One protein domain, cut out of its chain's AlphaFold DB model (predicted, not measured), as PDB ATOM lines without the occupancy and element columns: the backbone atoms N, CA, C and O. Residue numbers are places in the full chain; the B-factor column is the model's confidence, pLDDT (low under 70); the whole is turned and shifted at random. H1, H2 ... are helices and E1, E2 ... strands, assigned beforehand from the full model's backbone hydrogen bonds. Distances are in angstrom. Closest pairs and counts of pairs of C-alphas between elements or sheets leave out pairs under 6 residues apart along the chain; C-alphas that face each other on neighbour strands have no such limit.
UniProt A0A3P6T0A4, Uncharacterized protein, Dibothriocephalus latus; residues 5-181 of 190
ATOM      1  N   THR A   5      79.772 183.435  86.212       55.53
ATOM      2  CA  THR A   5      80.956 183.355  87.073       55.53
ATOM      3  C   THR A   5      82.182 182.772  86.370       55.53
ATOM      4  O   THR A   5      83.298 183.018  86.810       55.53
ATOM      5  N   LEU A   6      81.994 182.031  85.271       56.91
ATOM      6  CA  LEU A   6      83.092 181.520  84.438       56.91
ATOM      7  C   LEU A   6      83.602 182.549  83.418       56.91
ATOM      8  O   LEU A   6      84.688 182.378  82.880       56.91
ATOM      9  N   ILE A   7      82.813 183.588  83.131       63.94
ATOM     10  CA  ILE A   7      83.086 184.558  82.058       63.94
ATOM     11  C   ILE A   7      83.450 185.927  82.643       63.94
ATOM     12  O   ILE A   7      84.251 186.655  82.061       63.94
ATOM     13  N   MET A   8      82.890 186.280  83.803       62.69
ATOM     14  CA  MET A   8      83.131 187.554  84.474       62.69
ATOM     15  C   MET A   8      83.919 187.363  85.768       62.69
ATOM     16  O   MET A   8      83.451 186.715  86.704       62.69
ATOM     17  N   GLN A   9      85.088 188.000  85.838       64.44
ATOM     18  CA  GLN A   9      85.837 188.184  87.074       64.44
ATOM     19  C   GLN A   9      85.520 189.570  87.644       64.44
ATOM     20  O   GLN A   9      85.728 190.595  86.991       64.44
ATOM     21  N   TRP A  10      85.001 189.600  88.871       61.62
ATOM     22  CA  TRP A  10      84.756 190.833  89.613       61.62
ATOM     23  C   TRP A  10      85.944 191.141  90.520       61.62
ATOM     24  O   TRP A  10      86.229 190.378  91.438       61.62
ATOM     25  N   ASP A  11      86.606 192.274  90.287       65.00
ATOM     26  CA  ASP A  11      87.785 192.713  91.054       65.00
ATOM     27  C   ASP A  11      87.426 193.762  92.130       65.00
ATOM     28  O   ASP A  11      88.177 194.684  92.436       65.00
ATOM     29  N   GLY A  12      86.187 193.732  92.635       65.69
ATOM     30  CA  GLY A  12      85.689 194.688  93.635       65.69
ATOM     31  C   GLY A  12      85.335 196.078  93.090       65.69
ATOM     32  O   GLY A  12      84.494 196.761  93.669       65.69
ATOM     33  N   THR A  13      85.934 196.493  91.970       69.75
ATOM     34  CA  THR A  13      85.730 197.819  91.354       69.75
ATOM     35  C   THR A  13      85.289 197.771  89.890       69.75
ATOM     36  O   THR A  13      84.620 198.699  89.433       69.75
ATOM     37  N   LYS A  14      85.629 196.712  89.142       70.69
ATOM     38  CA  LYS A  14      85.234 196.514  87.737       70.69
ATOM     39  C   LYS A  14      84.917 195.041  87.454       70.69
ATOM     40  O   LYS A  14      85.534 194.149  88.037       70.69
ATOM     41  N   CYS A  15      83.977 194.806  86.535       67.50
ATOM     42  CA  CYS A  15      83.784 193.507  85.884       67.50
ATOM     43  C   CYS A  15      84.745 193.417  84.697       67.50
ATOM     44  O   CYS A  15      84.569 194.156  83.728       67.50
ATOM     45  N   ASN A  16      85.703 192.497  84.747       66.88
ATOM     46  CA  ASN A  16      86.502 192.131  83.584       66.88
ATOM     47  C   ASN A  16      85.952 190.826  83.000       66.88
ATOM     48  O   ASN A  16      85.781 189.839  83.718       66.88
ATOM     49  N   CYS A  17      85.661 190.819  81.699       68.50
ATOM     50  CA  CYS A  17      85.404 189.575  80.979       68.50
ATOM     51  C   CYS A  17      86.748 188.885  80.755       68.50
ATOM     52  O   CYS A  17      87.632 189.478  80.138       68.50
ATOM     53  N   LEU A  18      86.911 187.678  81.297       62.72
ATOM     54  CA  LEU A  18      88.212 187.010  81.321       62.72
ATOM     55  C   LEU A  18      88.600 186.428  79.957       62.72
ATOM     56  O   LEU A  18      89.781 186.379  79.642       62.72
ATOM     57  N   ASP A  19      87.613 186.024  79.153       57.28
ATOM     58  CA  ASP A  19      87.847 185.440  77.835       57.28
ATOM     59  C   ASP A  19      86.627 185.608  76.921       57.28
ATOM     60  O   ASP A  19      85.534 185.119  77.216       57.28
ATOM     61  N   THR A  20      86.811 186.295  75.793       59.06
ATOM     62  CA  THR A  20      85.807 186.419  74.720       59.06
ATOM     63  C   THR A  20      85.943 185.351  73.631       59.06
ATOM     64  O   THR A  20      85.005 185.185  72.854       59.06
ATOM     65  N   ASP A  21      87.051 184.596  73.602       61.81
ATOM     66  CA  ASP A  21      87.388 183.658  72.512       61.81
ATOM     67  C   ASP A  21      87.238 182.163  72.869       61.81
ATOM     68  O   ASP A  21      87.446 181.289  72.023       61.81
ATOM     69  N   LEU A  22      86.841 181.820  74.099       66.69
ATOM     70  CA  LEU A  22      86.599 180.424  74.479       66.69
ATOM     71  C   LEU A  22      85.299 179.894  73.858       66.69
ATOM     72  O   LEU A  22      84.215 180.448  74.054       66.69
ATOM     73  N   SER A  23      85.388 178.766  73.144       76.81
ATOM     74  CA  SER A  23      84.205 178.146  72.539       76.81
ATOM     75  C   SER A  23      83.178 177.761  73.612       76.81
ATOM     76  O   SER A  23      83.499 177.107  74.608       76.81
ATOM     77  N   TYR A  24      81.915 178.125  73.384       74.88
ATOM     78  CA  TYR A  24      80.800 177.837  74.294       74.88
ATOM     79  C   TYR A  24      80.740 176.354  74.701       74.88
ATOM     80  O   TYR A  24      80.517 176.031  75.865       74.88
ATOM     81  N   ALA A  25      81.002 175.445  73.756       76.25
ATOM     82  CA  ALA A  25      81.009 174.005  74.000       76.25
ATOM     83  C   ALA A  25      82.057 173.582  75.044       76.25
ATOM     84  O   ALA A  25      81.765 172.752  75.906       76.25
ATOM     85  N   MET A  26      83.250 174.178  75.011       76.19
ATOM     86  CA  MET A  26      84.314 173.881  75.971       76.19
ATOM     87  C   MET A  26      83.940 174.341  77.383       76.19
ATOM     88  O   MET A  26      84.148 173.608  78.349       76.19
ATOM     89  N   LEU A  27      83.299 175.507  77.501       74.19
ATOM     90  CA  LEU A  27      82.847 176.039  78.785       74.19
ATOM     91  C   LEU A  27      81.723 175.184  79.400       74.19
ATOM     92  O   LEU A  27      81.764 174.860  80.587       74.19
ATOM     93  N   VAL A  28      80.753 174.748  78.584       81.56
ATOM     94  CA  VAL A  28      79.707 173.794  79.006       81.56
ATOM     95  C   VAL A  28      80.317 172.465  79.439       81.56
ATOM     96  O   VAL A  28      79.874 171.888  80.434       81.56
ATOM     97  N   SER A  29      81.329 171.981  78.715       82.25
ATOM     98  CA  SER A  29      82.020 170.736  79.043       82.25
ATOM     99  C   SER A  29      82.698 170.817  80.408       82.25
ATOM    100  O   SER A  29      82.459 169.951  81.242       82.25
ATOM    101  N   LEU A  30      83.475 171.872  80.677       79.06
ATOM    102  CA  LEU A  30      84.162 172.067  81.964       79.06
ATOM    103  C   LEU A  30      83.181 172.215  83.133       79.06
ATOM    104  O   LEU A  30      83.385 171.651  84.213       79.06
ATOM    105  N   TYR A  31      82.089 172.948  82.912       81.62
ATOM    106  CA  TYR A  31      81.025 173.084  83.899       81.62
ATOM    107  C   TYR A  31      80.384 171.726  84.212       81.62
ATOM    108  O   TYR A  31      80.309 171.321  85.370       81.62
ATOM    109  N   THR A  32      79.985 170.982  83.181       87.00
ATOM    110  CA  THR A  32      79.366 169.658  83.341       87.00
ATOM    111  C   THR A  32      80.325 168.675  84.007       87.00
ATOM    112  O   THR A  32      79.928 167.970  84.933       87.00
ATOM    113  N   GLU A  33      81.595 168.667  83.593       87.25
ATOM    114  CA  GLU A  33      82.643 167.849  84.202       87.25
ATOM    115  C   GLU A  33      82.741 168.125  85.702       87.25
ATOM    116  O   GLU A  33      82.710 167.186  86.492       87.25
ATOM    117  N   THR A  34      82.785 169.394  86.112       85.56
ATOM    118  CA  THR A  34      82.906 169.773  87.528       85.56
ATOM    119  C   THR A  34      81.751 169.218  88.365       85.56
ATOM    120  O   THR A  34      81.978 168.638  89.427       85.56
ATOM    121  N   PHE A  35      80.513 169.327  87.875       87.31
ATOM    122  CA  PHE A  35      79.324 168.833  88.579       87.31
ATOM    123  C   PHE A  35      79.279 167.307  88.645       87.31
ATOM    124  O   PHE A  35      79.028 166.740  89.710       87.31
ATOM    125  N   VAL A  36      79.553 166.632  87.525       91.38
ATOM    126  CA  VAL A  36      79.590 165.165  87.466       91.38
ATOM    127  C   VAL A  36      80.688 164.627  88.380       91.38
ATOM    128  O   VAL A  36      80.457 163.690  89.142       91.38
ATOM    129  N   ARG A  37      81.873 165.243  88.353       88.69
ATOM    130  CA  ARG A  37      83.031 164.832  89.150       88.69
ATOM    131  C   ARG A  37      82.803 165.063  90.638       88.69
ATOM    132  O   ARG A  37      83.143 164.187  91.430       88.69
ATOM    133  N   PHE A  38      82.171 166.175  91.016       88.69
ATOM    134  CA  PHE A  38      81.735 166.409  92.390       88.69
ATOM    135  C   PHE A  38      80.701 165.372  92.839       88.69
ATOM    136  O   PHE A  38      80.898 164.738  93.869       88.69
ATOM    137  N   GLY A  39      79.646 165.118  92.058       88.75
ATOM    138  CA  GLY A  39      78.636 164.108  92.399       88.75
ATOM    139  C   GLY A  39      79.229 162.702  92.553       88.75
ATOM    140  O   GLY A  39      78.959 162.008  93.536       88.75
ATOM    141  N   LEU A  40      80.105 162.301  91.631       90.94
ATOM    142  CA  LEU A  40      80.813 161.024  91.703       90.94
ATOM    143  C   LEU A  40      81.694 160.937  92.957       90.94
ATOM    144  O   LEU A  40      81.693 159.923  93.648       90.94
ATOM    145  N   THR A  41      82.426 162.000  93.274       89.19
ATOM    146  CA  THR A  41      83.408 162.006  94.365       89.19
ATOM    147  C   THR A  41      82.758 162.166  95.737       89.19
ATOM    148  O   THR A  41      83.008 161.367  96.634       89.19
ATOM    149  N   ALA A  42      81.915 163.180  95.910       87.88
ATOM    150  CA  ALA A  42      81.341 163.551  97.197       87.88
ATOM    151  C   ALA A  42      80.168 162.654  97.614       87.88
ATOM    152  O   ALA A  42      79.896 162.529  98.805       87.88
ATOM    153  N   VAL A  43      79.478 162.024  96.656       89.38
ATOM    154  CA  VAL A  43      78.323 161.166  96.951       89.38
ATOM    155  C   VAL A  43      78.685 159.703  96.754       89.38
ATOM    156  O   VAL A  43      78.735 158.939  97.715       89.38
ATOM    157  N   ILE A  44      78.971 159.301  95.516       91.56
ATOM    158  CA  ILE A  44      79.104 157.879  95.174       91.56
ATOM    159  C   ILE A  44      80.346 157.273  95.837       91.56
ATOM    160  O   ILE A  44      80.239 156.261  96.533       91.56
ATOM    161  N   SER A  45      81.512 157.905  95.682       91.19
ATOM    162  CA  SER A  45      82.764 157.403  96.257       91.19
ATOM    163  C   SER A  45      82.735 157.401  97.782       91.19
ATOM    164  O   SER A  45      83.184 156.427  98.380       91.19
ATOM    165  N   VAL A  46      82.160 158.427  98.424       91.38
ATOM    166  CA  VAL A  46      82.001 158.461  99.891       91.38
ATOM    167  C   VAL A  46      81.160 157.287 100.379       91.38
ATOM    168  O   VAL A  46      81.553 156.612 101.329       91.38
ATOM    169  N   ILE A  47      80.036 156.997  99.720       92.88
ATOM    170  CA  ILE A  47      79.161 155.886 100.105       92.88
ATOM    171  C   ILE A  47      79.881 154.546  99.915       92.88
ATOM    172  O   ILE A  47      79.946 153.749 100.850       92.88
ATOM    173  N   ILE A  48      80.446 154.294  98.731       94.00
ATOM    174  CA  ILE A  48      81.082 153.008  98.414       94.00
ATOM    175  C   ILE A  48      82.287 152.762  99.325       94.00
ATOM    176  O   ILE A  48      82.387 151.701  99.949       94.00
ATOM    177  N   LEU A  49      83.194 153.736  99.425       92.31
ATOM    178  CA  LEU A  49      84.395 153.606 100.245       92.31
ATOM    179  C   LEU A  49      84.051 153.582 101.732       92.31
ATOM    180  O   LEU A  49      84.629 152.783 102.460       92.31
ATOM    181  N   GLY A  50      83.078 154.377 102.183       92.00
ATOM    182  CA  GLY A  50      82.607 154.375 103.566       92.00
ATOM    183  C   GLY A  50      82.030 153.025 103.986       92.00
ATOM    184  O   GLY A  50      82.451 152.465 104.998       92.00
ATOM    185  N   VAL A  51      81.134 152.446 103.178       93.56
ATOM    186  CA  VAL A  51      80.571 151.107 103.431       93.56
ATOM    187  C   VAL A  51      81.664 150.039 103.407       93.56
ATOM    188  O   VAL A  51      81.663 149.138 104.247       93.56
ATOM    189  N   SER A  52      82.615 150.143 102.478       92.62
ATOM    190  CA  SER A  52      83.734 149.200 102.376       92.62
ATOM    191  C   SER A  52      84.644 149.277 103.603       92.62
ATOM    192  O   SER A  52      84.918 148.255 104.225       92.62
ATOM    193  N   CYS A  53      85.040 150.484 104.017       92.44
ATOM    194  CA  CYS A  53      85.847 150.704 105.216       92.44
ATOM    195  C   CYS A  53      85.124 150.217 106.473       92.44
ATOM    196  O   CYS A  53      85.731 149.540 107.296       92.44
ATOM    197  N   TYR A  54      83.823 150.498 106.597       92.88
ATOM    198  CA  TYR A  54      83.011 150.005 107.707       92.88
ATOM    199  C   TYR A  54      83.011 148.477 107.766       92.88
ATOM    200  O   TYR A  54      83.271 147.912 108.825       92.88
ATOM    201  N   LYS A  55      82.783 147.796 106.636       91.25
ATOM    202  CA  LYS A  55      82.814 146.328 106.576       91.25
ATOM    203  C   LYS A  55      84.181 145.762 106.942       91.25
ATOM    204  O   LYS A  55      84.230 144.776 107.669       91.25
ATOM    205  N   ILE A  56      85.267 146.378 106.475       88.94
ATOM    206  CA  ILE A  56      86.636 145.954 106.798       88.94
ATOM    207  C   ILE A  56      86.899 146.115 108.297       88.94
ATOM    208  O   ILE A  56      87.316 145.161 108.942       88.94
ATOM    209  N   ILE A  57      86.604 147.283 108.874       88.12
ATOM    210  CA  ILE A  57      86.806 147.544 110.308       88.12
ATOM    211  C   ILE A  57      85.939 146.604 111.152       88.12
ATOM    212  O   ILE A  57      86.430 146.008 112.107       88.12
ATOM    213  N   TYR A  58      84.669 146.433 110.784       89.94
ATOM    214  CA  TYR A  58      83.752 145.517 111.457       89.94
ATOM    215  C   TYR A  58      84.257 144.072 111.397       89.94
ATOM    216  O   TYR A  58      84.205 143.356 112.394       89.94
ATOM    217  N   TRP A  59      84.763 143.638 110.242       87.12
ATOM    218  CA  TRP A  59      85.346 142.311 110.073       87.12
ATOM    219  C   TRP A  59      86.594 142.126 110.941       87.12
ATOM    220  O   TRP A  59      86.660 141.146 111.678       87.12
ATOM    221  N   VAL A  60      87.536 143.076 110.932       84.81
ATOM    222  CA  VAL A  60      88.756 143.009 111.756       84.81
ATOM    223  C   VAL A  60      88.426 143.009 113.248       84.81
ATOM    224  O   VAL A  60      89.030 142.261 114.007       84.81
ATOM    225  N   HIS A  61      87.456 143.817 113.676       84.56
ATOM    226  CA  HIS A  61      87.094 143.929 115.086       84.56
ATOM    227  C   HIS A  61      86.376 142.680 115.621       84.56
ATOM    228  O   HIS A  61      86.579 142.297 116.771       84.56
ATOM    229  N   ASN A  62      85.512 142.058 114.815       86.50
ATOM    230  CA  ASN A  62      84.664 140.951 115.272       86.50
ATOM    231  C   ASN A  62      85.228 139.561 114.964       86.50
ATOM    232  O   ASN A  62      84.701 138.570 115.469       86.50
ATOM    233  N   THR A  63      86.272 139.465 114.143       82.81
ATOM    234  CA  THR A  63      86.912 138.184 113.834       82.81
ATOM    235  C   THR A  63      88.016 137.915 114.857       82.81
ATOM    236  O   THR A  63      88.870 138.778 115.068       82.81
ATOM    237  N   PRO A  64      88.048 136.741 115.508       77.12
ATOM    238  CA  PRO A  64      89.158 136.389 116.382       77.12
ATOM    239  C   PRO A  64      90.460 136.302 115.568       77.12
ATOM    240  O   PRO A  64      90.437 135.852 114.419       77.12
ATOM    241  N   PRO A  65      91.613 136.684 116.147       69.56
ATOM    242  CA  PRO A  65      92.880 136.788 115.421       69.56
ATOM    243  C   PRO A  65      93.292 135.469 114.756       69.56
ATOM    244  O   PRO A  65      93.896 135.481 113.695       69.56
ATOM    245  N   GLU A  66      92.912 134.327 115.327       67.44
ATOM    246  CA  GLU A  66      93.215 132.987 114.807       67.44
ATOM    247  C   GLU A  66      92.487 132.653 113.493       67.44
ATOM    248  O   GLU A  66      92.971 131.834 112.715       67.44
ATOM    249  N   GLN A  67      91.344 133.293 113.226       67.50
ATOM    250  CA  GLN A  67      90.529 133.093 112.017       67.50
ATOM    251  C   GLN A  67      90.663 134.252 111.020       67.50
ATOM    252  O   GLN A  67      89.998 134.272 109.983       67.50
ATOM    253  N   LEU A  68      91.523 135.221 111.330       68.75
ATOM    254  CA  LEU A  68      91.709 136.453 110.575       68.75
ATOM    255  C   LEU A  68      92.628 136.191 109.370       68.75
ATOM    256  O   LEU A  68      93.781 136.617 109.306       68.75
ATOM    257  N   LEU A  69      92.107 135.403 108.429       67.00
ATOM    258  CA  LEU A  69      92.755 135.065 107.168       67.00
ATOM    259  C   LEU A  69      92.413 136.121 106.124       67.00
ATOM    260  O   LEU A  69      91.307 136.164 105.586       67.00
ATOM    261  N   ASP A  70      93.391 136.966 105.823       68.75
ATOM    262  CA  ASP A  70      93.288 137.921 104.733       68.75
ATOM    263  C   ASP A  70      93.823 137.298 103.437       68.75
ATOM    264  O   ASP A  70      95.008 136.983 103.319       68.75
ATOM    265  N   THR A  71      92.949 137.151 102.440       71.25
ATOM    266  CA  THR A  71      93.327 136.622 101.117       71.25
ATOM    267  C   THR A  71      94.374 137.512 100.437       71.25
ATOM    268  O   THR A  71      95.212 137.017  99.685       71.25
ATOM    269  N   TRP A  72      94.392 138.813 100.741       66.19
ATOM    270  CA  TRP A  72      95.352 139.755 100.173       66.19
ATOM    271  C   TRP A  72      96.754 139.622 100.780       66.19
ATOM    272  O   TRP A  72      97.731 139.992 100.132       66.19
ATOM    273  N   ASN A  73      96.894 139.015 101.965       65.12
ATOM    274  CA  ASN A  73      98.213 138.681 102.518       65.12
ATOM    275  C   ASN A  73      98.920 137.575 101.712       65.12
ATOM    276  O   ASN A  73     100.130 137.403 101.842       65.12
ATOM    277  N   VAL A  74      98.184 136.827 100.882       63.84
ATOM    278  CA  VAL A  74      98.718 135.730 100.056       63.84
ATOM    279  C   VAL A  74      99.313 136.246  98.737       63.84
ATOM    280  O   VAL A  74      99.852 135.465  97.957       63.84
ATOM    281  N   VAL A  75      99.273 137.559  98.474       66.56
ATOM    282  CA  VAL A  75      99.935 138.150  97.303       66.56
ATOM    283  C   VAL A  75     101.446 137.921  97.408       66.56
ATOM    284  O   VAL A  75     102.130 138.510  98.245       66.56
ATOM    285  N   TYR A  76     101.967 137.049  96.547       67.38
ATOM    286  CA  TYR A  76     103.382 136.706  96.480       67.38
ATOM    287  C   TYR A  76     104.046 137.373  95.277       67.38
ATOM    288  O   TYR A  76     103.473 137.459  94.190       67.38
ATOM    289  N   LEU A  77     105.292 137.811  95.459       68.00
ATOM    290  CA  LEU A  77     106.140 138.227  94.346       68.00
ATOM    291  C   LEU A  77     106.888 137.011  93.765       68.00
ATOM    292  O   LEU A  77     107.200 136.066  94.507       68.00
ATOM    293  N   PRO A  78     107.201 137.007  92.455       59.91
ATOM    294  CA  PRO A  78     108.015 135.959  91.843       59.91
ATOM    295  C   PRO A  78     109.384 135.885  92.539       59.91
ATOM    296  O   PRO A  78     110.124 136.865  92.567       59.91
ATOM    297  N   GLY A  79     109.699 134.730  93.140       63.38
ATOM    298  CA  GLY A  79     110.918 134.506  93.939       63.38
ATOM    299  C   GLY A  79     110.693 134.287  95.444       63.38
ATOM    300  O   GLY A  79     111.654 134.051  96.171       63.38
ATOM    301  N   THR A  80     109.444 134.330  95.920       70.31
ATOM    302  CA  THR A  80     109.097 134.063  97.330       70.31
ATOM    303  C   THR A  80     109.187 132.561  97.648       70.31
ATOM    304  O   THR A  80     108.627 131.741  96.918       70.31
ATOM    305  N   THR A  81     109.874 132.171  98.730       76.44
ATOM    306  CA  THR A  81     109.971 130.756  99.143       76.44
ATOM    307  C   THR A  81     108.690 130.272  99.839       76.44
ATOM    308  O   THR A  81     107.921 131.062 100.388       76.44
ATOM    309  N   LYS A  82     108.449 128.949  99.853       74.62
ATOM    310  CA  LYS A  82     107.259 128.347 100.496       74.62
ATOM    311  C   LYS A  82     107.166 128.663 101.997       74.62
ATOM    312  O   LYS A  82     106.070 128.841 102.516       74.62
ATOM    313  N   GLU A  83     108.307 128.780 102.669       74.06
ATOM    314  CA  GLU A  83     108.396 129.132 104.092       74.06
ATOM    315  C   GLU A  83     107.974 130.587 104.348       74.06
ATOM    316  O   GLU A  83     107.224 130.857 105.285       74.06
ATOM    317  N   GLN A  84     108.376 131.519 103.477       69.06
ATOM    318  CA  GLN A  84     107.937 132.916 103.551       69.06
ATOM    319  C   GLN A  84     106.440 133.057 103.270       69.06
ATOM    320  O   GLN A  84     105.750 133.790 103.970       69.06
ATOM    321  N   LEU A  85     105.911 132.293 102.309       71.06
ATOM    322  CA  LEU A  85     104.473 132.247 102.034       71.06
ATOM    323  C   LEU A  85     103.677 131.780 103.269       71.06
ATOM    324  O   LEU A  85     102.628 132.335 103.604       71.06
ATOM    325  N   GLN A  86     104.198 130.781 103.985       70.38
ATOM    326  CA  GLN A  86     103.591 130.293 105.221       70.38
ATOM    327  C   GLN A  86     103.717 131.306 106.372       70.38
ATOM    328  O   GLN A  86     102.844 131.373 107.231       70.38
ATOM    329  N   ALA A  87     104.771 132.127 106.386       69.75
ATOM    330  CA  ALA A  87     104.934 133.206 107.357       69.75
ATOM    331  C   ALA A  87     103.990 134.394 107.086       69.75
ATOM    332  O   ALA A  87     103.455 134.963 108.035       69.75
ATOM    333  N   PHE A  88     103.739 134.739 105.819       68.06
ATOM    334  CA  PHE A  88     102.811 135.813 105.430       68.06
ATOM    335  C   PHE A  88     101.338 135.440 105.616       68.06
ATOM    336  O   PHE A  88     100.516 136.304 105.905       68.06
ATOM    337  N   SER A  89     101.010 134.154 105.484       63.53
ATOM    338  CA  SER A  89      99.658 133.632 105.725       63.53
ATOM    339  C   SER A  89      99.327 133.448 107.207       63.53
ATOM    340  O   SER A  89      98.163 133.222 107.539       63.53
ATOM    341  N   ARG A  90     100.307 133.570 108.116       66.75
ATOM    342  CA  ARG A  90     100.014 133.583 109.552       66.75
ATOM    343  C   ARG A  90      99.234 134.849 109.913       66.75
ATOM    344  O   ARG A  90      99.591 135.932 109.447       66.75
ATOM    345  N   PRO A  91      98.216 134.737 110.775       62.22
ATOM    346  CA  PRO A  91      97.447 135.891 111.209       62.22
ATOM    347  C   PRO A  91      98.355 136.905 111.914       62.22
ATOM    348  O   PRO A  91      98.939 136.616 112.957       62.22
ATOM    349  N   GLN A  92      98.480 138.106 111.341       64.56
ATOM    350  CA  GLN A  92      99.295 139.201 111.889       64.56
ATOM    351  C   GLN A  92      98.510 140.100 112.865       64.56
ATOM    352  O   GLN A  92      98.848 141.267 113.074       64.56
ATOM    353  N   GLY A  93      97.453 139.569 113.486       65.44
ATOM    354  CA  GLY A  93      96.567 140.340 114.356       65.44
ATOM    355  C   GLY A  93      95.840 141.443 113.580       65.44
ATOM    356  O   GLY A  93      95.219 141.173 112.559       65.44
ATOM    357  N   TRP A  94      95.929 142.688 114.055       61.84
ATOM    358  CA  TRP A  94      95.222 143.845 113.480       61.84
ATOM    359  C   TRP A  94      95.810 144.362 112.159       61.84
ATOM    360  O   TRP A  94      95.187 145.177 111.484       61.84
ATOM    361  N   LEU A  95      97.014 143.928 111.784       68.12
ATOM    362  CA  LEU A  95      97.756 144.485 110.654       68.12
ATOM    363  C   LEU A  95      97.548 143.628 109.398       68.12
ATOM    364  O   LEU A  95      98.439 142.919 108.942       68.12
ATOM    365  N   THR A  96      96.325 143.655 108.872       76.38
ATOM    366  CA  THR A  96      95.959 142.959 107.627       76.38
ATOM    367  C   THR A  96      96.141 143.845 106.402       76.38
ATOM    368  O   THR A  96      95.891 145.051 106.483       76.38
ATOM    369  N   THR A  97      96.478 143.257 105.251       80.06
ATOM    370  CA  THR A  97      96.601 143.985 103.976       80.06
ATOM    371  C   THR A  97      95.309 144.722 103.605       80.06
ATOM    372  O   THR A  97      95.354 145.875 103.180       80.06
ATOM    373  N   SER A  98      94.147 144.119 103.843       82.56
ATOM    374  CA  SER A  98      92.828 144.715 103.617       82.56
ATOM    375  C   SER A  98      92.592 145.967 104.469       82.56
ATOM    376  O   SER A  98      91.862 146.869 104.060       82.56
ATOM    377  N   LEU A  99      93.257 146.094 105.627       85.12
ATOM    378  CA  LEU A  99      93.184 147.313 106.438       85.12
ATOM    379  C   LEU A  99      93.877 148.495 105.747       85.12
ATOM    380  O   LEU A  99      93.509 149.628 106.036       85.12
ATOM    381  N   CYS A 100      94.805 148.273 104.802       86.44
ATOM    382  CA  CYS A 100      95.444 149.355 104.039       86.44
ATOM    383  C   CYS A 100      94.436 150.163 103.213       86.44
ATOM    384  O   CYS A 100      94.641 151.354 102.966       86.44
ATOM    385  N   THR A 101      93.316 149.540 102.833       87.00
ATOM    386  CA  THR A 101      92.251 150.188 102.072       87.00
ATOM    387  C   THR A 101      91.611 151.314 102.873       87.00
ATOM    388  O   THR A 101      91.193 152.301 102.278       87.00
ATOM    389  N   VAL A 102      91.585 151.231 104.207       88.75
ATOM    390  CA  VAL A 102      90.993 152.259 105.074       88.75
ATOM    391  C   VAL A 102      91.761 153.589 105.005       88.75
ATOM    392  O   VAL A 102      91.172 154.574 104.555       88.75
ATOM    393  N   PRO A 103      93.058 153.676 105.369       88.12
ATOM    394  CA  PRO A 103      93.807 154.925 105.267       88.12
ATOM    395  C   PRO A 103      93.948 155.402 103.816       88.12
ATOM    396  O   PRO A 103      93.940 156.609 103.586       88.12
ATOM    397  N   LEU A 104      94.028 154.503 102.825       87.69
ATOM    398  CA  LEU A 104      94.021 154.899 101.411       87.69
ATOM    399  C   LEU A 104      92.702 155.575 101.017       87.69
ATOM    400  O   LEU A 104      92.722 156.640 100.403       87.69
ATOM    401  N   SER A 105      91.568 154.999 101.418       90.19
ATOM    402  CA  SER A 105      90.239 155.550 101.132       90.19
ATOM    403  C   SER A 105      90.026 156.896 101.812       90.19
ATOM    404  O   SER A 105      89.534 157.823 101.179       90.19
ATOM    405  N   VAL A 106      90.425 157.030 103.082       89.31
ATOM    406  CA  VAL A 106      90.316 158.296 103.821       89.31
ATOM    407  C   VAL A 106      91.143 159.386 103.145       89.31
ATOM    408  O   VAL A 106      90.616 160.459 102.865       89.31
ATOM    409  N   ASN A 107      92.408 159.104 102.823       88.12
ATOM    410  CA  ASN A 107      93.270 160.066 102.137       88.12
ATOM    411  C   ASN A 107      92.704 160.466 100.768       88.12
ATOM    412  O   ASN A 107      92.634 161.653 100.451       88.12
ATOM    413  N   PHE A 108      92.246 159.487  99.982       87.31
ATOM    414  CA  PHE A 108      91.625 159.736  98.685       87.31
ATOM    415  C   PHE A 108      90.381 160.623  98.805       87.31
ATOM    416  O   PHE A 108      90.252 161.589  98.054       87.31
ATOM    417  N   LEU A 109      89.484 160.333  99.753       90.19
ATOM    418  CA  LEU A 109      88.255 161.100  99.949       90.19
ATOM    419  C   LEU A 109      88.539 162.532 100.396       90.19
ATOM    420  O   LEU A 109      87.977 163.452  99.817       90.19
ATOM    421  N   VAL A 110      89.419 162.735 101.380       87.88
ATOM    422  CA  VAL A 110      89.744 164.077 101.893       87.88
ATOM    423  C   VAL A 110      90.254 164.978 100.771       87.88
ATOM    424  O   VAL A 110      89.766 166.094 100.607       87.88
ATOM    425  N   ILE A 111      91.191 164.478  99.966       85.31
ATOM    426  CA  ILE A 111      91.788 165.250  98.873       85.31
ATOM    427  C   ILE A 111      90.788 165.470  97.750       85.31
ATOM    428  O   ILE A 111      90.605 166.595  97.293       85.31
ATOM    429  N   SER A 112      90.093 164.414  97.334       85.06
ATOM    430  CA  SER A 112      89.175 164.515  96.204       85.06
ATOM    431  C   SER A 112      87.978 165.409  96.534       85.06
ATOM    432  O   SER A 112      87.539 166.171  95.678       85.06
ATOM    433  N   ILE A 113      87.462 165.374  97.769       87.75
ATOM    434  CA  ILE A 113      86.401 166.284  98.230       87.75
ATOM    435  C   ILE A 113      86.919 167.720  98.311       87.75
ATOM    436  O   ILE A 113      86.197 168.629  97.913       87.75
ATOM    437  N   TYR A 114      88.145 167.934  98.793       85.00
ATOM    438  CA  TYR A 114      88.740 169.268  98.846       85.00
ATOM    439  C   TYR A 114      88.874 169.882  97.443       85.00
ATOM    440  O   TYR A 114      88.340 170.965  97.202       85.00
ATOM    441  N   ASP A 115      89.491 169.167  96.497       83.69
ATOM    442  CA  ASP A 115      89.698 169.645  95.123       83.69
ATOM    443  C   ASP A 115      88.370 169.841  94.372       83.69
ATOM    444  O   ASP A 115      88.067 170.923  93.856       83.69
ATOM    445  N   THR A 116      87.524 168.804  94.336       85.19
ATOM    446  CA  THR A 116      86.249 168.878  93.604       85.19
ATOM    447  C   THR A 116      85.259 169.827  94.268       85.19
ATOM    448  O   THR A 116      84.524 170.517  93.564       85.19
ATOM    449  N   GLY A 117      85.257 169.909  95.600       85.12
ATOM    450  CA  GLY A 117      84.429 170.835  96.362       85.12
ATOM    451  C   GLY A 117      84.823 172.285  96.113       85.12
ATOM    452  O   GLY A 117      83.950 173.114  95.874       85.12
ATOM    453  N   TYR A 118      86.122 172.589  96.076       80.44
ATOM    454  CA  TYR A 118      86.603 173.925  95.731       80.44
ATOM    455  C   TYR A 118      86.185 174.334  94.311       80.44
ATOM    456  O   TYR A 118      85.579 175.390  94.117       80.44
ATOM    457  N   LYS A 119      86.419 173.465  93.318       80.44
ATOM    458  CA  LYS A 119      86.001 173.702  91.923       80.44
ATOM    459  C   LYS A 119      84.488 173.879  91.805       80.44
ATOM    460  O   LYS A 119      84.030 174.776  91.099       80.44
ATOM    461  N   PHE A 120      83.715 173.070  92.524       83.81
ATOM    462  CA  PHE A 120      82.261 173.170  92.563       83.81
ATOM    463  C   PHE A 120      81.787 174.496  93.174       83.81
ATOM    464  O   PHE A 120      80.966 175.179  92.568       83.81
ATOM    465  N   LEU A 121      82.335 174.907  94.323       83.06
ATOM    466  CA  LEU A 121      81.999 176.184  94.965       83.06
ATOM    467  C   LEU A 121      82.258 177.373  94.030       83.06
ATOM    468  O   LEU A 121      81.432 178.285  93.945       83.06
ATOM    469  N   CYS A 122      83.360 177.340  93.280       75.94
ATOM    470  CA  CYS A 122      83.672 178.410  92.338       75.94
ATOM    471  C   CYS A 122      82.775 178.346  91.093       75.94
ATOM    472  O   CYS A 122      82.310 179.381  90.617       75.94
ATOM    473  N   ALA A 123      82.423 177.148  90.614       74.25
ATOM    474  CA  ALA A 123      81.465 176.975  89.521       74.25
ATOM    475  C   ALA A 123      80.046 177.458  89.882       74.25
ATOM    476  O   ALA A 123      79.324 177.945  89.015       74.25
ATOM    477  N   VAL A 124      79.651 177.369  91.157       79.88
ATOM    478  CA  VAL A 124      78.384 177.923  91.678       79.88
ATOM    479  C   VAL A 124      78.456 179.447  91.871       79.88
ATOM    480  O   VAL A 124      77.425 180.099  92.016       79.88
ATOM    481  N   GLY A 125      79.651 180.042  91.804       69.31
ATOM    482  CA  GLY A 125      79.852 181.488  91.917       69.31
ATOM    483  C   GLY A 125      80.121 181.999  93.324       69.31
ATOM    484  O   GLY A 125      80.059 183.203  93.549       69.31
ATOM    485  N   LEU A 126      80.416 181.105  94.272       69.75
ATOM    486  CA  LEU A 126      80.746 181.475  95.652       69.75
ATOM    487  C   LEU A 126      82.223 181.865  95.822       69.75
ATOM    488  O   LEU A 126      82.584 182.459  96.835       69.75
ATOM    489  N   CYS A 127      83.074 181.547  94.844       69.12
ATOM    490  CA  CYS A 127      84.476 181.952  94.811       69.12
ATOM    491  C   CYS A 127      84.955 182.263  93.390       69.12
ATOM    492  O   CYS A 127      84.464 181.704  92.412       69.12
ATOM    493  N   THR A 128      85.942 183.153  93.285       62.22
ATOM    494  CA  THR A 128      86.662 183.431  92.037       62.22
ATOM    495  C   THR A 128      87.829 182.458  91.896       62.22
ATOM    496  O   THR A 128      88.701 182.413  92.767       62.22
ATOM    497  N   LEU A 129      87.866 181.702  90.795       58.75
ATOM    498  CA  LEU A 129      88.985 180.827  90.435       58.75
ATOM    499  C   LEU A 129      90.221 181.675  90.130       58.75
ATOM    500  O   LEU A 129      90.423 182.131  89.010       58.75
ATOM    501  N   ASN A 130      91.045 181.910  91.144       57.06
ATOM    502  CA  ASN A 130      92.296 182.622  90.971       57.06
ATOM    503  C   ASN A 130      93.419 181.587  90.794       57.06
ATOM    504  O   ASN A 130      93.868 180.965  91.762       57.06
ATOM    505  N   LEU A 131      93.795 181.338  89.534       55.38
ATOM    506  CA  LEU A 131      94.743 180.287  89.126       55.38
ATOM    507  C   LEU A 131      96.157 180.497  89.694       55.38
ATOM    508  O   LEU A 131      96.884 179.526  89.876       55.38
ATOM    509  N   ASP A 132      96.512 181.735  90.046       55.19
ATOM    510  CA  ASP A 132      97.804 182.087  90.654       55.19
ATOM    511  C   ASP A 132      97.753 182.148  92.195       55.19
ATOM    512  O   ASP A 132      98.670 182.627  92.866       55.19
ATOM    513  N   SER A 133      96.652 181.689  92.797       63.12
ATOM    514  CA  SER A 133      96.454 181.792  94.242       63.12
ATOM    515  C   SER A 133      97.241 180.754  95.042       63.12
ATOM    516  O   SER A 133      97.511 179.633  94.602       63.12
ATOM    517  N   SER A 134      97.527 181.102  96.300       67.00
ATOM    518  CA  SER A 134      98.114 180.204  97.301       67.00
ATOM    519  C   SER A 134      97.361 178.875  97.444       67.00
ATOM    520  O   SER A 134      97.975 177.871  97.793       67.00
ATOM    521  N   LEU A 135      96.059 178.842  97.134       66.00
ATOM    522  CA  LEU A 135      95.242 177.628  97.178       66.00
ATOM    523  C   LEU A 135      95.674 176.600  96.130       66.00
ATOM    524  O   LEU A 135      95.756 175.421  96.456       66.00
ATOM    525  N   TYR A 136      96.035 177.034  94.919       68.19
ATOM    526  CA  TYR A 136      96.540 176.133  93.880       68.19
ATOM    527  C   TYR A 136      97.899 175.523  94.263       68.19
ATOM    528  O   TYR A 136      98.156 174.342  94.032       68.19
ATOM    529  N   ARG A 137      98.768 176.302  94.926       77.88
ATOM    530  CA  ARG A 137     100.032 175.779  95.475       77.88
ATOM    531  C   ARG A 137      99.802 174.757  96.585       77.88
ATOM    532  O   ARG A 137     100.508 173.752  96.621       77.88
ATOM    533  N   ILE A 138      98.842 175.007  97.476       78.44
ATOM    534  CA  ILE A 138      98.477 174.069  98.547       78.44
ATOM    535  C   ILE A 138      97.917 172.776  97.950       78.44
ATOM    536  O   ILE A 138      98.336 171.702  98.366       78.44
ATOM    537  N   ASP A 139      97.040 172.868  96.951       74.44
ATOM    538  CA  ASP A 139      96.454 171.705  96.277       74.44
ATOM    539  C   ASP A 139      97.522 170.820  95.610       74.44
ATOM    540  O   ASP A 139      97.568 169.602  95.809       74.44
ATOM    541  N   ARG A 140      98.478 171.450  94.914       80.25
ATOM    542  CA  ARG A 140      99.627 170.749  94.329       80.25
ATOM    543  C   ARG A 140     100.486 170.062  95.391       80.25
ATOM    544  O   ARG A 140     100.789 168.881  95.250       80.25
ATOM    545  N   LEU A 141     100.824 170.764  96.475       84.19
ATOM    546  CA  LEU A 141     101.588 170.187  97.586       84.19
ATOM    547  C   LEU A 141     100.853 169.013  98.239       84.19
ATOM    548  O   LEU A 141     101.470 168.005  98.565       84.19
ATOM    549  N   MET A 142      99.540 169.126  98.421       79.94
ATOM    550  CA  MET A 142      98.716 168.087  99.032       79.94
ATOM    551  C   MET A 142      98.658 166.830  98.152       79.94
ATOM    552  O   MET A 142      98.770 165.711  98.659       79.94
ATOM    553  N   THR A 143      98.585 167.013  96.832       80.81
ATOM    554  CA  THR A 143      98.670 165.926  95.845       80.81
ATOM    555  C   THR A 143     100.055 165.270  95.832       80.81
ATOM    556  O   THR A 143     100.151 164.042  95.843       80.81
ATOM    557  N   ASP A 144     101.130 166.060  95.878       83.81
ATOM    558  CA  ASP A 144     102.507 165.548  95.919       83.81
ATOM    559  C   ASP A 144     102.768 164.743  97.206       83.81
ATOM    560  O   ASP A 144     103.327 163.644  97.169       83.81
ATOM    561  N   ILE A 145     102.300 165.246  98.352       85.81
ATOM    562  CA  ILE A 145     102.378 164.555  99.645       85.81
ATOM    563  C   ILE A 145     101.625 163.221  99.589       85.81
ATOM    564  O   ILE A 145     102.143 162.211 100.067       85.81
ATOM    565  N   LEU A 146     100.441 163.175  98.970       83.25
ATOM    566  CA  LEU A 146      99.688 161.931  98.793       83.25
ATOM    567  C   LEU A 146     100.448 160.914  97.942       83.25
ATOM    568  O   LEU A 146     100.489 159.732  98.292       83.25
ATOM    569  N   LEU A 147     101.045 161.365  96.838       85.38
ATOM    570  CA  LEU A 147     101.820 160.511  95.940       85.38
ATOM    571  C   LEU A 147     102.983 159.836  96.684       85.38
ATOM    572  O   LEU A 147     103.308 158.684  96.408       85.38
ATOM    573  N   LEU A 148     103.563 160.531  97.666       86.00
ATOM    574  CA  LEU A 148     104.596 159.996  98.551       86.00
ATOM    575  C   LEU A 148     104.028 159.096  99.658       86.00
ATOM    576  O   LEU A 148     104.633 158.080  99.993       86.00
ATOM    577  N   LEU A 149     102.866 159.427 100.222       84.50
ATOM    578  CA  LEU A 149     102.229 158.655 101.294       84.50
ATOM    579  C   LEU A 149     101.671 157.312 100.819       84.50
ATOM    580  O   LEU A 149     101.760 156.334 101.558       84.50
ATOM    581  N   MET A 150     101.129 157.235  99.604       85.06
ATOM    582  CA  MET A 150     100.580 155.996  99.039       85.06
ATOM    583  C   MET A 150     101.554 154.806  99.112       85.06
ATOM    584  O   MET A 150     101.200 153.802  99.736       85.06
ATOM    585  N   PRO A 151     102.781 154.872  98.557       84.31
ATOM    586  CA  PRO A 151     103.722 153.758  98.637       84.31
ATOM    587  C   PRO A 151     104.160 153.467 100.078       84.31
ATOM    588  O   PRO A 151     104.407 152.310 100.416       84.31
ATOM    589  N   ILE A 152     104.208 154.471 100.958       85.50
ATOM    590  CA  ILE A 152     104.542 154.275 102.378       85.50
ATOM    591  C   ILE A 152     103.439 153.469 103.076       85.50
ATOM    592  O   ILE A 152     103.725 152.480 103.743       85.50
ATOM    593  N   ILE A 153     102.170 153.833 102.883       84.88
ATOM    594  CA  ILE A 153     101.031 153.102 103.452       84.88
ATOM    595  C   ILE A 153     101.024 151.663 102.921       84.88
ATOM    596  O   ILE A 153     100.957 150.714 103.698       84.88
ATOM    597  N   ILE A 154     101.171 151.481 101.610       85.19
ATOM    598  CA  ILE A 154     101.178 150.154 100.986       85.19
ATOM    599  C   ILE A 154     102.331 149.292 101.533       85.19
ATOM    600  O   ILE A 154     102.115 148.137 101.890       85.19
ATOM    601  N   THR A 155     103.545 149.836 101.658       83.12
ATOM    602  CA  THR A 155     104.705 149.081 102.170       83.12
ATOM    603  C   THR A 155     104.599 148.733 103.653       83.12
ATOM    604  O   THR A 155     105.130 147.705 104.064       83.12
ATOM    605  N   VAL A 156     103.912 149.545 104.461       81.75
ATOM    606  CA  VAL A 156     103.682 149.257 105.886       81.75
ATOM    607  C   VAL A 156     102.665 148.133 106.073       81.75
ATOM    608  O   VAL A 156     102.881 147.260 106.913       81.75
ATOM    609  N   TYR A 157     101.576 148.145 105.299       79.62
ATOM    610  CA  TYR A 157     100.470 147.203 105.471       79.62
ATOM    611  C   TYR A 157     100.629 145.891 104.697       79.62
ATOM    612  O   TYR A 157     100.070 144.890 105.131       79.62
ATOM    613  N   ILE A 158     101.374 145.867 103.584       82.19
ATOM    614  CA  ILE A 158     101.615 144.644 102.803       82.19
ATOM    615  C   ILE A 158     102.908 143.968 103.291       82.19
ATOM    616  O   ILE A 158     104.002 144.486 103.031       82.19
ATOM    617  N   PRO A 159     102.835 142.778 103.921       75.12
ATOM    618  CA  PRO A 159     104.009 142.109 104.489       75.12
ATOM    619  C   PRO A 159     105.089 141.794 103.447       75.12
ATOM    620  O   PRO A 159     106.277 142.000 103.702       75.12
ATOM    621  N   ALA A 160     104.675 141.359 102.252       74.94
ATOM    622  CA  ALA A 160     105.583 141.019 101.159       74.94
ATOM    623  C   ALA A 160     106.430 142.224 100.706       74.94
ATOM    624  O   ALA A 160     107.634 142.096 100.473       74.94
ATOM    625  N   LEU A 161     105.821 143.413 100.634       77.62
ATOM    626  CA  LEU A 161     106.529 144.647 100.288       77.62
ATOM    627  C   LEU A 161     107.404 145.129 101.439       77.62
ATOM    628  O   LEU A 161     108.539 145.542 101.204       77.62
ATOM    629  N   ARG A 162     106.927 145.030 102.682       79.19
ATOM    630  CA  ARG A 162     107.710 145.391 103.866       79.19
ATOM    631  C   ARG A 162     109.044 144.650 103.906       79.19
ATOM    632  O   ARG A 162     110.086 145.278 104.093       79.19
ATOM    633  N   GLU A 163     109.030 143.334 103.698       77.81
ATOM    634  CA  GLU A 163     110.251 142.528 103.741       77.81
ATOM    635  C   GLU A 163     111.209 142.867 102.589       77.81
ATOM    636  O   GLU A 163     112.414 143.011 102.810       77.81
ATOM    637  N   LEU A 164     110.681 143.084 101.379       78.88
ATOM    638  CA  LEU A 164     111.474 143.543 100.235       78.88
ATOM    639  C   LEU A 164     112.158 144.887 100.530       78.88
ATOM    640  O   LEU A 164     113.347 145.058 100.262       78.88
ATOM    641  N   THR A 165     111.416 145.819 101.127       80.19
ATOM    642  CA  THR A 165     111.903 147.163 101.450       80.19
ATOM    643  C   THR A 165     113.023 147.085 102.487       80.19
ATOM    644  O   THR A 165     114.080 147.681 102.295       80.19
ATOM    645  N   VAL A 166     112.851 146.287 103.547       81.44
ATOM    646  CA  VAL A 166     113.892 146.068 104.567       81.44
ATOM    647  C   VAL A 166     115.152 145.455 103.954       81.44
ATOM    648  O   VAL A 166     116.249 145.944 104.219       81.44
ATOM    649  N   ARG A 167     115.018 144.437 103.093       80.81
ATOM    650  CA  ARG A 167     116.163 143.828 102.392       80.81
ATOM    651  C   ARG A 167     116.880 144.831 101.495       80.81
ATOM    652  O   ARG A 167     118.107 144.878 101.491       80.81
ATOM    653  N   PHE A 168     116.130 145.656 100.771       82.75
ATOM    654  CA  PHE A 168     116.691 146.700  99.919       82.75
ATOM    655  C   PHE A 168     117.456 147.754 100.735       82.75
ATOM    656  O   PHE A 168     118.581 148.105 100.385       82.75
ATOM    657  N   TRP A 169     116.914 148.186 101.878       82.94
ATOM    658  CA  TRP A 169     117.601 149.093 102.806       82.94
ATOM    659  C   TRP A 169     118.854 148.475 103.433       82.94
ATOM    660  O   TRP A 169     119.884 149.141 103.552       82.94
ATOM    661  N   GLN A 170     118.812 147.196 103.804       82.75
ATOM    662  CA  GLN A 170     119.989 146.476 104.297       82.75
ATOM    663  C   GLN A 170     121.067 146.359 103.211       82.75
ATOM    664  O   GLN A 170     122.247 146.592 103.475       82.75
ATOM    665  N   ALA A 171     120.676 146.080 101.966       82.56
ATOM    666  CA  ALA A 171     121.595 146.056 100.834       82.56
ATOM    667  C   ALA A 171     122.220 147.441 100.590       82.56
ATOM    668  O   ALA A 171     123.445 147.542 100.506       82.56
ATOM    669  N   LEU A 172     121.416 148.507 100.573       84.00
ATOM    670  CA  LEU A 172     121.880 149.889 100.418       84.00
ATOM    671  C   LEU A 172     122.837 150.321 101.528       84.00
ATOM    672  O   LEU A 172     123.890 150.885 101.243       84.00
ATOM    673  N   THR A 173     122.510 150.037 102.788       85.31
ATOM    674  CA  THR A 173     123.395 150.367 103.916       85.31
ATOM    675  C   THR A 173     124.693 149.567 103.853       85.31
ATOM    676  O   THR A 173     125.763 150.132 104.073       85.31
ATOM    677  N   SER A 174     124.649 148.291 103.456       82.69
ATOM    678  CA  SER A 174     125.860 147.484 103.253       82.69
ATOM    679  C   SER A 174     126.739 147.998 102.101       82.69
ATOM    680  O   SER A 174     127.966 148.008 102.220       82.69
ATOM    681  N   LEU A 175     126.130 148.484 101.015       80.62
ATOM    682  CA  LEU A 175     126.806 149.132  99.888       80.62
ATOM    683  C   LEU A 175     127.407 150.477 100.295       80.62
ATOM    684  O   LEU A 175     128.567 150.733  99.991       80.62
ATOM    685  N   GLY A 176     126.671 151.297 101.048       79.88
ATOM    686  CA  GLY A 176     127.165 152.564 101.586       79.88
ATOM    687  C   GLY A 176     128.344 152.374 102.542       79.88
ATOM    688  O   GLY A 176     129.336 153.093 102.455       79.88
ATOM    689  N   VAL A 177     128.296 151.353 103.406       79.62
ATOM    690  CA  VAL A 177     129.421 150.988 104.285       79.62
ATOM    691  C   VAL A 177     130.621 150.483 103.477       79.62
ATOM    692  O   VAL A 177     131.755 150.839 103.799       79.62
ATOM    693  N   LYS A 178     130.402 149.690 102.419       78.56
ATOM    694  CA  LYS A 178     131.473 149.242 101.514       78.56
ATOM    695  C   LYS A 178     132.110 150.399 100.743       78.56
ATOM    696  O   LYS A 178     133.330 150.436 100.665       78.56
ATOM    697  N   LEU A 179     131.322 151.345 100.236       74.81
ATOM    698  CA  LEU A 179     131.822 152.541  99.550       74.81
ATOM    699  C   LEU A 179     132.627 153.432 100.504       74.81
ATOM    700  O   LEU A 179     133.751 153.807 100.188       74.81
ATOM    701  N   ARG A 180     132.125 153.649 101.726       70.06
ATOM    702  CA  ARG A 180     132.833 154.416 102.762       70.06
ATOM    703  C   ARG A 180     134.141 153.752 103.216       70.06
ATOM    704  O   ARG A 180     135.091 154.448 103.547       70.06
ATOM    705  N   LYS A 181     134.212 152.414 103.233       64.12
ATOM    706  CA  LYS A 181     135.466 151.673 103.477       64.12
ATOM    707  C   LYS A 181     136.396 151.648 102.259       64.12
ATOM    708  O   LYS A 181     137.606 151.646 102.448       64.12
TER     709      LYS A 181
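AT A GLANCE: This is residues 5 to 181 of the 190 residues of an uncharacterized protein of Dibothriocephalus latus (UniProt A0A3P6T0A4). Three long helices, H1, H4 and H5, lie side by side in a slightly splayed row with H4 in the middle, and H6 turns off at a corner from the end of H5, its residues 167 to 181 sticking out freely. The small strand hairpin E1-E2 lies beyond one end of the row; short H2 and H3 lie near the other end, by the start of H6. The 177 printed residues hold, in order, E1, E2, H1, H2, H3, H4, H5 and H6: mostly helix, with one antiparallel sheet, E1 - E2. The whole is flat, 72 by 52 by 27 A, and only just extended, close to loose, with a radius of gyration of the C-alphas of 23.7 A.

IN THESE COORDINATES: E1 is residues 8 to 10, from C-alpha 8 at (83.131, 187.554, 84.474), and E2 is 15 to 17. H1, residues 24 to 62, spans 55.3 A. H2 is 71 to 74 and H3 82 to 88. H4, 97 to 123, spans 39.1 A; H5, 134 to 157, 34.1 A, with a kink of 26 degrees near residue 149; H6, 159 to 181, 32.9 A, to C-alpha 181 at (135.466, 151.673, 103.477).

HOW THE PARTS SIT: In the hairpin E1 and E2, N 9 and O 16 are 2.9 A apart, within hydrogen-bond range. H1 touches H4, C-alphas of Phe 38 and Thr 116 closest at 5.3 A, at a shallow tilt of 28 degrees, opposite ways. H2 only just touches H3, with 3 pairs of C-alphas within 8 A, closest Asn 73 and Phe 88, 6.2 A. H4 and H5 form a helical hairpin, closest C-alphas Thr 97 and Tyr 157, 5.2 A, at 12 degrees, a shallow tilt. H1 and H5 are apart. H5 and H6 touch only at the corner, closest C-alphas Thr 155 and Arg 162, 5.1 A, about perpendicular at 82 degrees. Every O i to N i+4 pair is within hydrogen-bond range in H3 and H6, against 33 of 35 in H1, 20 of 23 in H4 and 18 of 20 in H5; H2 is too short for one.

THE WHOLE: The C-alphas of Thr 13 and Glu 83, the two farthest apart, are 73.4 A apart. The printed part has no cut, and no link is long. Mean pLDDT of the printed part is 77.6; 54 residues are under 70, among them 5 to 13 and 125 to 136.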